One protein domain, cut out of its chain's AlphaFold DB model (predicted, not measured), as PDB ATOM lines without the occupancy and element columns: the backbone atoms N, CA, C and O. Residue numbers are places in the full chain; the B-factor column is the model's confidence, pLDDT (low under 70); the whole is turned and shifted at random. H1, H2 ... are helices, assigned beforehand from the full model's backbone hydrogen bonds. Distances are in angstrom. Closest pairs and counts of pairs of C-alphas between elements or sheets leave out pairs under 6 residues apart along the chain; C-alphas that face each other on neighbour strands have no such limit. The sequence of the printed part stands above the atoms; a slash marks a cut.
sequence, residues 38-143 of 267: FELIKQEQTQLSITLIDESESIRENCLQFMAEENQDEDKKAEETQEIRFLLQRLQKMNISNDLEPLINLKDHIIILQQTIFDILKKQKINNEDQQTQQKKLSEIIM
ATOM      1  N   PHE A  38     194.684 176.971 181.556       62.69
ATOM      2  CA  PHE A  38     195.222 176.937 180.196       62.69
ATOM      3  C   PHE A  38     196.565 176.192 180.116       62.69
ATOM      4  O   PHE A  38     196.763 175.396 179.195       62.69
ATOM      5  N   GLU A  39     197.471 176.388 181.080       65.31
ATOM      6  CA  GLU A  39     198.705 175.601 181.171       65.31
ATOM      7  C   GLU A  39     198.425 174.131 181.485       65.31
ATOM      8  O   GLU A  39     199.072 173.274 180.888       65.31
ATOM      9  N   LEU A  40     197.442 173.818 182.336       73.31
ATOM     10  CA  LEU A  40     197.047 172.438 182.632       73.31
ATOM     11  C   LEU A  40     196.546 171.737 181.363       73.31
ATOM     12  O   LEU A  40     197.049 170.674 181.014       73.31
ATOM     13  N   ILE A  41     195.640 172.373 180.611       67.06
ATOM     14  CA  ILE A  41     195.139 171.857 179.327       67.06
ATOM     15  C   ILE A  41     196.283 171.717 178.311       67.06
ATOM     16  O   ILE A  41     196.339 170.726 177.582       67.06
ATOM     17  N   LYS A  42     197.229 172.666 178.260       67.12
ATOM     18  CA  LYS A  42     198.402 172.572 177.377       67.12
ATOM     19  C   LYS A  42     199.339 171.428 177.782       67.12
ATOM     20  O   LYS A  42     199.844 170.727 176.903       67.12
ATOM     21  N   GLN A  43     199.550 171.194 179.076       71.00
ATOM     22  CA  GLN A  43     200.318 170.052 179.575       71.00
ATOM     23  C   GLN A  43     199.602 168.730 179.278       71.00
ATOM     24  O   GLN A  43     200.235 167.825 178.742       71.00
ATOM     25  N   GLU A  44     198.290 168.631 179.509       71.56
ATOM     26  CA  GLU A  44     197.486 167.449 179.164       71.56
ATOM     27  C   GLU A  44     197.517 167.150 177.657       71.56
ATOM     28  O   GLU A  44     197.721 166.004 177.263       71.56
ATOM     29  N   GLN A  45     197.394 168.167 176.796       65.19
ATOM     30  CA  GLN A  45     197.522 168.011 175.341       65.19
ATOM     31  C   GLN A  45     198.937 167.610 174.912       65.19
ATOM     32  O   GLN A  45     199.087 166.783 174.011       65.19
ATOM     33  N   THR A  46     199.974 168.151 175.556       67.50
ATOM     34  CA  THR A  46     201.372 167.771 175.290       67.50
ATOM     35  C   THR A  46     201.609 166.319 175.694       67.50
ATOM     36  O   THR A  46     202.127 165.538 174.901       67.50
ATOM     37  N   GLN A  47     201.150 165.925 176.883       71.62
ATOM     38  CA  GLN A  47     201.264 164.564 177.399       71.62
ATOM     39  C   GLN A  47     200.489 163.567 176.531       71.62
ATOM     40  O   GLN A  47     201.014 162.509 176.202       71.62
ATOM     41  N   LEU A  48     199.278 163.924 176.092       72.19
ATOM     42  CA  LEU A  48     198.478 163.118 175.170       72.19
ATOM     43  C   LEU A  48     199.147 162.998 173.792       72.19
ATOM     44  O   LEU A  48     199.072 161.939 173.177       72.19
ATOM     45  N   SER A  49     199.827 164.050 173.324       66.31
ATOM     46  CA  SER A  49     200.605 164.015 172.076       66.31
ATOM     47  C   SER A  49     201.818 163.091 172.193       66.31
ATOM     48  O   SER A  49     202.040 162.291 171.291       66.31
ATOM     49  N   ILE A  50     202.553 163.144 173.310       71.25
ATOM     50  CA  ILE A  50     203.671 162.228 173.603       71.25
ATOM     51  C   ILE A  50     203.163 160.784 173.665       71.25
ATOM     52  O   ILE A  50     203.652 159.943 172.926       71.25
ATOM     53  N   THR A  51     202.108 160.507 174.439       73.56
ATOM     54  CA  THR A  51     201.526 159.159 174.536       73.56
ATOM     55  C   THR A  51     201.044 158.626 173.184       73.56
ATOM     56  O   THR A  51     201.210 157.446 172.904       73.56
ATOM     57  N   LEU A  52     200.488 159.476 172.313       69.00
ATOM     58  CA  LEU A  52     200.104 159.074 170.956       69.00
ATOM     59  C   LEU A  52     201.306 158.848 170.029       69.00
ATOM     60  O   LEU A  52     201.203 158.016 169.130       69.00
ATOM     61  N   ILE A  53     202.420 159.557 170.226       71.88
ATOM     62  CA  ILE A  53     203.683 159.285 169.526       71.88
ATOM     63  C   ILE A  53     204.233 157.933 169.991       71.88
ATOM     64  O   ILE A  53     204.467 157.084 169.140       71.88
ATOM     65  N   ASP A  54     204.314 157.682 171.300       74.50
ATOM     66  CA  ASP A  54     204.783 156.412 171.873       74.50
ATOM     67  C   ASP A  54     203.913 155.215 171.415       74.50
ATOM     68  O   ASP A  54     204.436 154.195 170.959       74.50
ATOM     69  N   GLU A  55     202.576 155.353 171.456       71.62
ATOM     70  CA  GLU A  55     201.622 154.369 170.904       71.62
ATOM     71  C   GLU A  55     201.890 154.119 169.403       71.62
ATOM     72  O   GLU A  55     201.832 152.980 168.931       71.62
ATOM     73  N   SER A  56     202.198 155.166 168.628       70.62
ATOM     74  CA  SER A  56     202.418 155.052 167.182       70.62
ATOM     75  C   SER A  56     203.797 154.496 166.817       70.62
ATOM     76  O   SER A  56     203.899 153.727 165.858       70.62
ATOM     77  N   GLU A  57     204.843 154.822 167.580       69.06
ATOM     78  CA  GLU A  57     206.176 154.240 167.421       69.06
ATOM     79  C   GLU A  57     206.165 152.750 167.766       69.06
ATOM     80  O   GLU A  57     206.700 151.961 166.989       69.06
ATOM     81  N   SER A  58     205.470 152.342 168.836       73.62
ATOM     82  CA  SER A  58     205.291 150.925 169.179       73.62
ATOM     83  C   SER A  58     204.591 150.144 168.058       73.62
ATOM     84  O   SER A  58     205.085 149.100 167.626       73.62
ATOM     85  N   ILE A  59     203.503 150.684 167.492       70.00
ATOM     86  CA  ILE A  59     202.835 150.082 166.325       70.00
ATOM     87  C   ILE A  59     203.775 150.012 165.110       70.00
ATOM     88  O   ILE A  59     203.765 149.018 164.378       70.00
ATOM     89  N   ARG A  60     204.607 151.036 164.881       70.75
ATOM     90  CA  ARG A  60     205.584 151.061 163.781       70.75
ATOM     91  C   ARG A  60     206.675 150.002 163.963       70.75
ATOM     92  O   ARG A  60     207.021 149.338 162.987       70.75
ATOM     93  N   GLU A  61     207.203 149.825 165.172       72.31
ATOM     94  CA  GLU A  61     208.196 148.786 165.473       72.31
ATOM     95  C   GLU A  61     207.616 147.383 165.292       72.31
ATOM     96  O   GLU A  61     208.229 146.572 164.593       72.31
ATOM     97  N   ASN A  62     206.394 147.140 165.779       66.88
ATOM     98  CA  ASN A  62     205.666 145.898 165.513       66.88
ATOM     99  C   ASN A  62     205.562 145.659 163.994       66.88
ATOM    100  O   ASN A  62     206.052 144.647 163.494       66.88
ATOM    101  N   CYS A  63     205.047 146.627 163.221       62.69
ATOM    102  CA  CYS A  63     204.942 146.538 161.752       62.69
ATOM    103  C   CYS A  63     206.275 146.214 161.050       62.69
ATOM    104  O   CYS A  63     206.296 145.475 160.062       62.69
ATOM    105  N   LEU A  64     207.391 146.766 161.534       64.00
ATOM    106  CA  LEU A  64     208.726 146.484 161.004       64.00
ATOM    107  C   LEU A  64     209.179 145.056 161.344       64.00
ATOM    108  O   LEU A  64     209.748 144.383 160.480       64.00
ATOM    109  N   GLN A  65     208.864 144.559 162.543       65.25
ATOM    110  CA  GLN A  65     209.105 143.169 162.931       65.25
ATOM    111  C   GLN A  65     208.313 142.187 162.043       65.25
ATOM    112  O   GLN A  65     208.890 141.212 161.556       65.25
ATOM    113  N   PHE A  66     207.060 142.494 161.681       59.28
ATOM    114  CA  PHE A  66     206.291 141.705 160.697       59.28
ATOM    115  C   PHE A  66     206.907 141.661 159.301       59.28
ATOM    116  O   PHE A  66     206.724 140.685 158.573       59.28
ATOM    117  N   MET A  67     207.650 142.694 158.896       57.50
ATOM    118  CA  MET A  67     208.359 142.658 157.617       57.50
ATOM    119  C   MET A  67     209.612 141.777 157.644       57.50
ATOM    120  O   MET A  67     210.008 141.299 156.573       57.50
ATOM    121  N   ALA A  68     210.202 141.559 158.826       57.50
ATOM    122  CA  ALA A  68     211.369 140.710 159.048       57.50
ATOM    123  C   ALA A  68     211.008 139.229 159.288       57.50
ATOM    124  O   ALA A  68     211.759 138.343 158.879       57.50
ATOM    125  N   GLU A  69     209.863 138.944 159.911       58.53
ATOM    126  CA  GLU A  69     209.432 137.585 160.256       58.53
ATOM    127  C   GLU A  69     208.472 136.990 159.206       58.53
ATOM    128  O   GLU A  69     207.260 137.192 159.241       58.53
ATOM    129  N   GLU A  70     208.999 136.192 158.270       54.34
ATOM    130  CA  GLU A  70     208.221 135.645 157.138       54.34
ATOM    131  C   GLU A  70     207.102 134.642 157.511       54.34
ATOM    132  O   GLU A  70     206.321 134.262 156.640       54.34
ATOM    133  N   ASN A  71     206.987 134.216 158.777       54.41
ATOM    134  CA  ASN A  71     206.098 133.128 159.216       54.41
ATOM    135  C   ASN A  71     205.259 133.476 160.465       54.41
ATOM    136  O   ASN A  71     205.361 132.795 161.485       54.41
ATOM    137  N   GLN A  72     204.412 134.509 160.394       56.16
ATOM    138  CA  GLN A  72     203.407 134.797 161.436       56.16
ATOM    139  C   GLN A  72     201.953 134.565 160.987       56.16
ATOM    140  O   GLN A  72     201.621 134.661 159.801       56.16
ATOM    141  N   ASP A  73     201.121 134.254 161.982       61.38
ATOM    142  CA  ASP A  73     199.715 133.835 161.912       61.38
ATOM    143  C   ASP A  73     198.796 134.846 161.192       61.38
ATOM    144  O   ASP A  73     199.073 136.049 161.192       61.38
ATOM    145  N   GLU A  74     197.706 134.385 160.570       59.62
ATOM    146  CA  GLU A  74     196.758 135.290 159.887       59.62
ATOM    147  C   GLU A  74     195.911 136.097 160.879       59.62
ATOM    148  O   GLU A  74     195.658 137.280 160.633       59.62
ATOM    149  N   ASP A  75     195.551 135.507 162.021       59.28
ATOM    150  CA  ASP A  75     194.712 136.165 163.030       59.28
ATOM    151  C   ASP A  75     195.424 137.372 163.672       59.28
ATOM    152  O   ASP A  75     194.833 138.446 163.794       59.28
ATOM    153  N   LYS A  76     196.729 137.259 163.966       64.75
ATOM    154  CA  LYS A  76     197.543 138.381 164.480       64.75
ATOM    155  C   LYS A  76     197.619 139.556 163.503       64.75
ATOM    156  O   LYS A  76     197.441 140.708 163.890       64.75
ATOM    157  N   LYS A  77     197.809 139.265 162.211       59.91
ATOM    158  CA  LYS A  77     197.845 140.294 161.155       59.91
ATOM    159  C   LYS A  77     196.525 141.058 161.059       59.91
ATOM    160  O   LYS A  77     196.527 142.241 160.714       59.91
ATOM    161  N   ALA A  78     195.397 140.395 161.325       65.56
ATOM    162  CA  ALA A  78     194.087 141.036 161.348       65.56
ATOM    163  C   ALA A  78     193.925 141.966 162.563       65.56
ATOM    164  O   ALA A  78     193.450 143.091 162.395       65.56
ATOM    165  N   GLU A  79     194.367 141.523 163.744       67.31
ATOM    166  CA  GLU A  79     194.338 142.279 165.004       67.31
ATOM    167  C   GLU A  79     195.138 143.592 164.901       67.31
ATOM    168  O   GLU A  79     194.589 144.678 165.087       67.31
ATOM    169  N   GLU A  80     196.387 143.537 164.448       63.53
ATOM    170  CA  GLU A  80     197.248 144.725 164.319       63.53
ATOM    171  C   GLU A  80     196.787 145.671 163.204       63.53
ATOM    172  O   GLU A  80     196.805 146.894 163.355       63.53
ATOM    173  N   THR A  81     196.277 145.129 162.091       61.72
ATOM    174  CA  THR A  81     195.632 145.943 161.044       61.72
ATOM    175  C   THR A  81     194.423 146.708 161.599       61.72
ATOM    176  O   THR A  81     194.095 147.797 161.112       61.72
ATOM    177  N   GLN A  82     193.746 146.163 162.612       68.12
ATOM    178  CA  GLN A  82     192.633 146.811 163.296       68.12
ATOM    179  C   GLN A  82     193.116 147.861 164.313       68.12
ATOM    180  O   GLN A  82     192.558 148.962 164.321       68.12
ATOM    181  N   GLU A  83     194.180 147.603 165.079       63.72
ATOM    182  CA  GLU A  83     194.816 148.599 165.963       63.72
ATOM    183  C   GLU A  83     195.327 149.822 165.188       63.72
ATOM    184  O   GLU A  83     194.978 150.959 165.510       63.72
ATOM    185  N   ILE A  84     196.050 149.595 164.085       60.31
ATOM    186  CA  ILE A  84     196.517 150.634 163.155       60.31
ATOM    187  C   ILE A  84     195.355 151.518 162.678       60.31
ATOM    188  O   ILE A  84     195.461 152.749 162.651       60.31
ATOM    189  N   ARG A  85     194.220 150.907 162.306       60.88
ATOM    190  CA  ARG A  85     193.018 151.644 161.880       60.88
ATOM    191  C   ARG A  85     192.420 152.464 163.016       60.88
ATOM    192  O   ARG A  85     192.017 153.601 162.768       60.88
ATOM    193  N   PHE A  86     192.361 151.924 164.232       65.31
ATOM    194  CA  PHE A  86     191.866 152.663 165.393       65.31
ATOM    195  C   PHE A  86     192.762 153.850 165.739       65.31
ATOM    196  O   PHE A  86     192.230 154.943 165.947       65.31
ATOM    197  N   LEU A  87     194.089 153.684 165.723       60.66
ATOM    198  CA  LEU A  87     195.011 154.787 165.982       60.66
ATOM    199  C   LEU A  87     194.861 155.880 164.915       60.66
ATOM    200  O   LEU A  87     194.591 157.028 165.257       60.66
ATOM    201  N   LEU A  88     194.902 155.532 163.622       58.59
ATOM    202  CA  LEU A  88     194.677 156.492 162.530       58.59
ATOM    203  C   LEU A  88     193.337 157.239 162.669       58.59
ATOM    204  O   LEU A  88     193.275 158.448 162.439       58.59
ATOM    205  N   GLN A  89     192.270 156.552 163.088       62.47
ATOM    206  CA  GLN A  89     190.954 157.161 163.296       62.47
ATOM    207  C   GLN A  89     190.877 158.028 164.569       62.47
ATOM    208  O   GLN A  89     190.079 158.965 164.615       62.47
ATOM    209  N   ARG A  90     191.688 157.742 165.599       61.16
ATOM    210  CA  ARG A  90     191.847 158.563 166.812       61.16
ATOM    211  C   ARG A  90     192.614 159.849 166.487       61.16
ATOM    212  O   ARG A  90     192.149 160.929 166.839       61.16
ATOM    213  N   LEU A  91     193.701 159.739 165.722       58.06
ATOM    214  CA  LEU A  91     194.512 160.873 165.267       58.06
ATOM    215  C   LEU A  91     193.734 161.818 164.337       58.06
ATOM    216  O   LEU A  91     193.786 163.030 164.512       58.06
ATOM    217  N   GLN A  92     192.922 161.286 163.415       57.16
ATOM    218  CA  GLN A  92     192.039 162.099 162.559       57.16
ATOM    219  C   GLN A  92     190.955 162.885 163.318       57.16
ATOM    220  O   GLN A  92     190.376 163.810 162.754       57.16
ATOM    221  N   LYS A  93     190.640 162.515 164.567       60.16
ATOM    222  CA  LYS A  93     189.606 163.171 165.388       60.16
ATOM    223  C   LYS A  93     190.151 164.275 166.298       60.16
ATOM    224  O   LYS A  93     189.353 164.959 166.937       60.16
ATOM    225  N   MET A  94     191.469 164.469 166.368       57.34
ATOM    226  CA  MET A  94     192.051 165.588 167.107       57.34
ATOM    227  C   MET A  94     191.879 166.900 166.333       57.34
ATOM    228  O   MET A  94     192.571 167.155 165.351       57.34
ATOM    229  N   ASN A  95     190.983 167.765 166.815       51.56
ATOM    230  CA  ASN A  95     190.990 169.182 166.453       51.56
ATOM    231  C   ASN A  95     192.128 169.870 167.213       51.56
ATOM    232  O   ASN A  95     192.047 170.032 168.429       51.56
ATOM    233  N   ILE A  96     193.182 170.257 166.497       52.94
ATOM    234  CA  ILE A  96     194.409 170.809 167.081       52.94
ATOM    235  C   ILE A  96     194.396 172.340 166.968       52.94
ATOM    236  O   ILE A  96     194.181 172.893 165.889       52.94
ATOM    237  N   SER A  97     194.606 173.022 168.094       50.06
ATOM    238  CA  SER A  97     194.809 174.475 168.173       50.06
ATOM    239  C   SER A  97     196.212 174.890 167.705       50.06
ATOM    240  O   SER A  97     197.118 174.069 167.649       50.06
ATOM    241  N   ASN A  98     196.389 176.178 167.392       49.91
ATOM    242  CA  ASN A  98     197.453 176.762 166.550       49.91
ATOM    243  C   ASN A  98     198.949 176.594 166.954       49.91
ATOM    244  O   ASN A  98     199.779 177.308 166.390       49.91
ATOM    245  N   ASP A  99     199.343 175.694 167.859       52.81
ATOM    246  CA  ASP A  99     200.766 175.358 168.054       52.81
ATOM    247  C   ASP A  99     201.236 174.419 166.925       52.81
ATOM    248  O   ASP A  99     200.834 173.257 166.835       52.81
ATOM    249  N   LEU A 100     202.076 174.939 166.020       56.53
ATOM    250  CA  LEU A 100     202.450 174.254 164.772       56.53
ATOM    251  C   LEU A 100     203.315 172.999 164.967       56.53
ATOM    252  O   LEU A 100     203.237 172.077 164.159       56.53
ATOM    253  N   GLU A 101     204.177 172.973 165.980       58.31
ATOM    254  CA  GLU A 101     205.288 172.013 166.055       58.31
ATOM    255  C   GLU A 101     204.843 170.571 166.395       58.31
ATOM    256  O   GLU A 101     205.206 169.658 165.648       58.31
ATOM    257  N   PRO A 102     203.962 170.324 167.394       60.91
ATOM    258  CA  PRO A 102     203.411 168.983 167.632       60.91
ATOM    259  C   PRO A 102     202.535 168.492 166.469       60.91
ATOM    260  O   PRO A 102     202.531 167.305 166.144       60.91
ATOM    261  N   LEU A 103     201.822 169.412 165.805       60.53
ATOM    262  CA  LEU A 103     200.971 169.124 164.648       60.53
ATOM    263  C   LEU A 103     201.782 168.649 163.432       60.53
ATOM    264  O   LEU A 103     201.348 167.739 162.725       60.53
ATOM    265  N   ILE A 104     202.951 169.252 163.188       66.81
ATOM    266  CA  ILE A 104     203.869 168.841 162.116       66.81
ATOM    267  C   ILE A 104     204.419 167.441 162.406       66.81
ATOM    268  O   ILE A 104     204.255 166.553 161.571       66.81
ATOM    269  N   ASN A 105     204.953 167.210 163.610       68.06
ATOM    270  CA  ASN A 105     205.508 165.908 163.996       68.06
ATOM    271  C   ASN A 105     204.465 164.780 163.894       68.06
ATOM    272  O   ASN A 105     204.749 163.712 163.349       68.06
ATOM    273  N   LEU A 106     203.229 165.028 164.347       68.81
ATOM    274  CA  LEU A 106     202.144 164.053 164.243       68.81
ATOM    275  C   LEU A 106     201.769 163.751 162.784       68.81
ATOM    276  O   LEU A 106     201.550 162.596 162.414       68.81
ATOM    277  N   LYS A 107     201.701 164.784 161.940       72.62
ATOM    278  CA  LYS A 107     201.399 164.640 160.512       72.62
ATOM    279  C   LYS A 107     202.476 163.827 159.791       72.62
ATOM    280  O   LYS A 107     202.132 162.960 158.988       72.62
ATOM    281  N   ASP A 108     203.746 164.071 160.095       74.19
ATOM    282  CA  ASP A 108     204.862 163.336 159.502       74.19
ATOM    283  C   ASP A 108     204.871 161.870 159.966       74.19
ATOM    284  O   ASP A 108     205.042 160.972 159.138       74.19
ATOM    285  N   HIS A 109     204.543 161.590 161.235       71.88
ATOM    286  CA  HIS A 109     204.373 160.211 161.708       71.88
ATOM    287  C   HIS A 109     203.211 159.484 161.001       71.88
ATOM    288  O   HIS A 109     203.357 158.333 160.584       71.88
ATOM    289  N   ILE A 110     202.076 160.158 160.771       76.88
ATOM    290  CA  ILE A 110     200.955 159.603 159.987       76.88
ATOM    291  C   ILE A 110     201.385 159.289 158.545       76.88
ATOM    292  O   ILE A 110     200.993 158.249 158.012       76.88
ATOM    293  N   ILE A 111     202.197 160.144 157.913       79.44
ATOM    294  CA  ILE A 111     202.719 159.909 156.556       79.44
ATOM    295  C   ILE A 111     203.627 158.668 156.532       79.44
ATOM    296  O   ILE A 111     203.449 157.805 155.671       79.44
ATOM    297  N   ILE A 112     204.548 158.537 157.493       79.12
ATOM    298  CA  ILE A 112     205.449 157.377 157.618       79.12
ATOM    299  C   ILE A 112     204.653 156.084 157.852       79.12
ATOM    300  O   ILE A 112     204.912 155.063 157.205       79.12
ATOM    301  N   LEU A 113     203.644 156.122 158.727       77.75
ATOM    302  CA  LEU A 113     202.773 154.980 158.999       77.75
ATOM    303  C   LEU A 113     201.978 154.572 157.744       77.75
ATOM    304  O   LEU A 113     201.949 153.395 157.391       77.75
ATOM    305  N   GLN A 114     201.405 155.533 157.009       79.81
ATOM    306  CA  GLN A 114     200.696 155.271 155.747       79.81
ATOM    307  C   GLN A 114     201.602 154.663 154.666       79.81
ATOM    308  O   GLN A 114     201.174 153.739 153.970       79.81
ATOM    309  N   GLN A 115     202.845 155.137 154.537       82.19
ATOM    310  CA  GLN A 115     203.836 154.564 153.617       82.19
ATOM    311  C   GLN A 115     204.187 153.121 154.006       82.19
ATOM    312  O   GLN A 115     204.140 152.229 153.160       82.19
ATOM    313  N   THR A 116     204.432 152.873 155.296       78.69
ATOM    314  CA  THR A 116     204.765 151.540 155.825       78.69
ATOM    315  C   THR A 116     203.634 150.537 155.557       78.69
ATOM    316  O   THR A 116     203.880 149.452 155.031       78.69
ATOM    317  N   ILE A 117     202.377 150.914 155.823       79.50
ATOM    318  CA  ILE A 117     201.196 150.080 155.530       79.50
ATOM    319  C   ILE A 117     201.077 149.792 154.028       79.50
ATOM    320  O   ILE A 117     200.776 148.663 153.634       79.50
ATOM    321  N   PHE A 118     201.306 150.793 153.174       85.88
ATOM    322  CA  PHE A 118     201.225 150.623 151.724       85.88
ATOM    323  C   PHE A 118     202.261 149.616 151.201       85.88
ATOM    324  O   PHE A 118     201.915 148.743 150.401       85.88
ATOM    325  N   ASP A 119     203.502 149.683 151.688       83.00
ATOM    326  CA  ASP A 119     204.554 148.740 151.306       83.00
ATOM    327  C   ASP A 119     204.303 147.322 151.849       83.00
ATOM    328  O   ASP A 119     204.506 146.349 151.115       83.00
ATOM    329  N   ILE A 120     203.754 147.183 153.065       81.50
ATOM    330  CA  ILE A 120     203.296 145.890 153.610       81.50
ATOM    331  C   ILE A 120     202.209 145.277 152.713       81.50
ATOM    332  O   ILE A 120     202.350 144.135 152.272       81.50
ATOM    333  N   LEU A 121     201.160 146.035 152.372       79.31
ATOM    334  CA  LEU A 121     200.073 145.567 151.499       79.31
ATOM    335  C   LEU A 121     200.580 145.186 150.100       79.31
ATOM    336  O   LEU A 121     200.115 144.211 149.501       79.31
ATOM    337  N   LYS A 122     201.566 145.921 149.576       87.94
ATOM    338  CA  LYS A 122     202.216 145.625 148.295       87.94
ATOM    339  C   LYS A 122     203.034 144.329 148.353       87.94
ATOM    340  O   LYS A 122     202.897 143.507 147.446       87.94
ATOM    341  N   LYS A 123     203.823 144.106 149.414       82.44
ATOM    342  CA  LYS A 123     204.565 142.849 149.651       82.44
ATOM    343  C   LYS A 123     203.601 141.667 149.815       82.44
ATOM    344  O   LYS A 123     203.778 140.638 149.169       82.44
ATOM    345  N   GLN A 124     202.530 141.839 150.594       78.75
ATOM    346  CA  GLN A 124     201.494 140.822 150.796       78.75
ATOM    347  C   GLN A 124     200.793 140.440 149.485       78.75
ATOM    348  O   GLN A 124     200.585 139.257 149.223       78.75
ATOM    349  N   LYS A 125     200.473 141.415 148.622       84.94
ATOM    350  CA  LYS A 125     199.878 141.140 147.307       84.94
ATOM    351  C   LYS A 125     200.785 140.259 146.439       84.94
ATOM    352  O   LYS A 125     200.293 139.290 145.865       84.94
ATOM    353  N   ILE A 126     202.081 140.572 146.366       88.88
ATOM    354  CA  ILE A 126     203.061 139.785 145.595       88.88
ATOM    355  C   ILE A 126     203.142 138.354 146.148       88.88
ATOM    356  O   ILE A 126     202.983 137.397 145.393       88.88
ATOM    357  N   ASN A 127     203.268 138.202 147.472       80.50
ATOM    358  CA  ASN A 127     203.294 136.887 148.119       80.50
ATOM    359  C   ASN A 127     202.026 136.064 147.824       80.50
ATOM    360  O   ASN A 127     202.121 134.866 147.563       80.50
ATOM    361  N   ASN A 128     200.844 136.690 147.808       77.62
ATOM    362  CA  ASN A 128     199.587 136.011 147.481       77.62
ATOM    363  C   ASN A 128     199.532 135.554 146.008       77.62
ATOM    364  O   ASN A 128     199.039 134.461 145.719       77.62
ATOM    365  N   GLU A 129     200.042 136.356 145.068       88.44
ATOM    366  CA  GLU A 129     200.134 135.988 143.644       88.44
ATOM    367  C   GLU A 129     201.113 134.815 143.421       88.44
ATOM    368  O   GLU A 129     200.809 133.877 142.667       88.44
ATOM    369  N   ASP A 130     202.237 134.794 144.144       88.56
ATOM    370  CA  ASP A 130     203.192 133.682 144.141       88.56
ATOM    371  C   ASP A 130     202.610 132.410 144.775       88.56
ATOM    372  O   ASP A 130     202.696 131.333 144.176       88.56
ATOM    373  N   GLN A 131     201.946 132.509 145.932       80.69
ATOM    374  CA  GLN A 131     201.272 131.375 146.579       80.69
ATOM    375  C   GLN A 131     200.198 130.756 145.675       80.69
ATOM    376  O   GLN A 131     200.184 129.537 145.483       80.69
ATOM    377  N   GLN A 132     199.348 131.568 145.033       84.75
ATOM    378  CA  GLN A 132     198.370 131.071 144.054       84.75
ATOM    379  C   GLN A 132     199.045 130.367 142.869       84.75
ATOM    380  O   GLN A 132     198.545 129.359 142.360       84.75
ATOM    381  N   THR A 133     200.193 130.876 142.420       90.12
ATOM    382  CA  THR A 133     200.969 130.280 141.326       90.12
ATOM    383  C   THR A 133     201.588 128.940 141.736       90.12
ATOM    384  O   THR A 133     201.545 127.980 140.962       90.12
ATOM    385  N   GLN A 134     202.110 128.829 142.960       82.62
ATOM    386  CA  GLN A 134     202.598 127.568 143.526       82.62
ATOM    387  C   GLN A 134     201.462 126.550 143.702       82.62
ATOM    388  O   GLN A 134     201.607 125.398 143.290       82.62
ATOM    389  N   GLN A 135     200.303 126.974 144.215       84.50
ATOM    390  CA  GLN A 135     199.129 126.117 144.411       84.50
ATOM    391  C   GLN A 135     198.607 125.541 143.084       84.50
ATOM    392  O   GLN A 135     198.304 124.347 143.006       84.50
ATOM    393  N   LYS A 136     198.566 126.348 142.011       90.25
ATOM    394  CA  LYS A 136     198.225 125.883 140.651       90.25
ATOM    395  C   LYS A 136     199.213 124.823 140.151       90.25
ATOM    396  O   LYS A 136     198.785 123.739 139.756       90.25
ATOM    397  N   LYS A 137     200.524 125.086 140.247       90.56
ATOM    398  CA  LYS A 137     201.582 124.128 139.863       90.56
ATOM    399  C   LYS A 137     201.476 122.811 140.644       90.56
ATOM    400  O   LYS A 137     201.563 121.738 140.050       90.56
ATOM    401  N   LEU A 138     201.239 122.879 141.955       87.44
ATOM    402  CA  LEU A 138     201.070 121.699 142.807       87.44
ATOM    403  C   LEU A 138     199.819 120.891 142.423       87.44
ATOM    404  O   LEU A 138     199.889 119.668 142.317       87.44
ATOM    405  N   SER A 139     198.698 121.564 142.148       90.00
ATOM    406  CA  SER A 139     197.460 120.930 141.672       90.00
ATOM    407  C   SER A 139     197.669 120.167 140.356       90.00
ATOM    408  O   SER A 139     197.265 119.007 140.238       90.00
ATOM    409  N   GLU A 140     198.387 120.756 139.392       92.81
ATOM    410  CA  GLU A 140     198.750 120.075 138.142       92.81
ATOM    411  C   GLU A 140     199.633 118.840 138.366       92.81
ATOM    412  O   GLU A 140     199.418 117.808 137.725       92.81
ATOM    413  N   ILE A 141     200.622 118.923 139.263       91.25
ATOM    414  CA  ILE A 141     201.487 117.785 139.615       91.25
ATOM    415  C   ILE A 141     200.647 116.661 140.235       91.25
ATOM    416  O   ILE A 141     200.770 115.510 139.818       91.25
ATOM    417  N   ILE A 142     199.736 116.986 141.158       90.06
ATOM    418  CA  ILE A 142     198.828 116.012 141.782       90.06
ATOM    419  C   ILE A 142     197.906 115.364 140.737       90.06
ATOM    420  O   ILE A 142     197.699 114.150 140.783       90.06
ATOM    421  N   MET A 143     197.374 116.123 139.769       93.00
ATOM    422  CA  MET A 143     196.590 115.547 138.667       93.00
ATOM    423  C   MET A 143     197.426 114.598 137.797       93.00
ATOM    424  O   MET A 143     196.974 113.489 137.508       93.00
TER     425      MET A 143
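What this domain is: This is residues 38 to 143 of the 267 residues of the protein "GRIP domain-containing protein" of Pseudocohnilembus persalinus (UniProt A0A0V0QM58). Three helices side by side make a loose up-and-down bundle, each running against the one before, and the long H3 sticks out far past the others with residues 125 to 143. The printed part has 106 residues with three named helices, H1, H2 and H3 in that order along the chain, which hold 93 of them, and no named strand; the class is all helix. The whole is only just loose, close to extended, with a radius of gyration of the C-alphas of 19.3 A, and spans 74 by 21 by 20 A.

Where its parts are: H1, residues 38 to 68, begins at C-alpha (195.222, 176.937, 180.196) and is 44.9 A long. H2, residues 74 to 91, is 26.2 A long. H3, residues 100 to 143, is 64.5 A long and ends at (196.590, 115.547, 138.667).

How they stand to each other: H1 and H2, a hairpin, only just touch, with 3 pairs of C-alphas within 8 A, the closest those of Ile 59 and Ile 84, 7.1 A. H3 touches H1 with residues 102 to 120 alone, the same way at a shallow tilt of 22 degrees; the closest C-alphas are Arg 60 and Leu 113, 6.8 A. H2 and H3 are close but not clearly touching. In H1, H2 and H3 every O i to N i+4 pair is within hydrogen-bond range.

The domain as a whole: The printed part has no cut. Confidence is under 70 in 54 residues, among them 62 to 106.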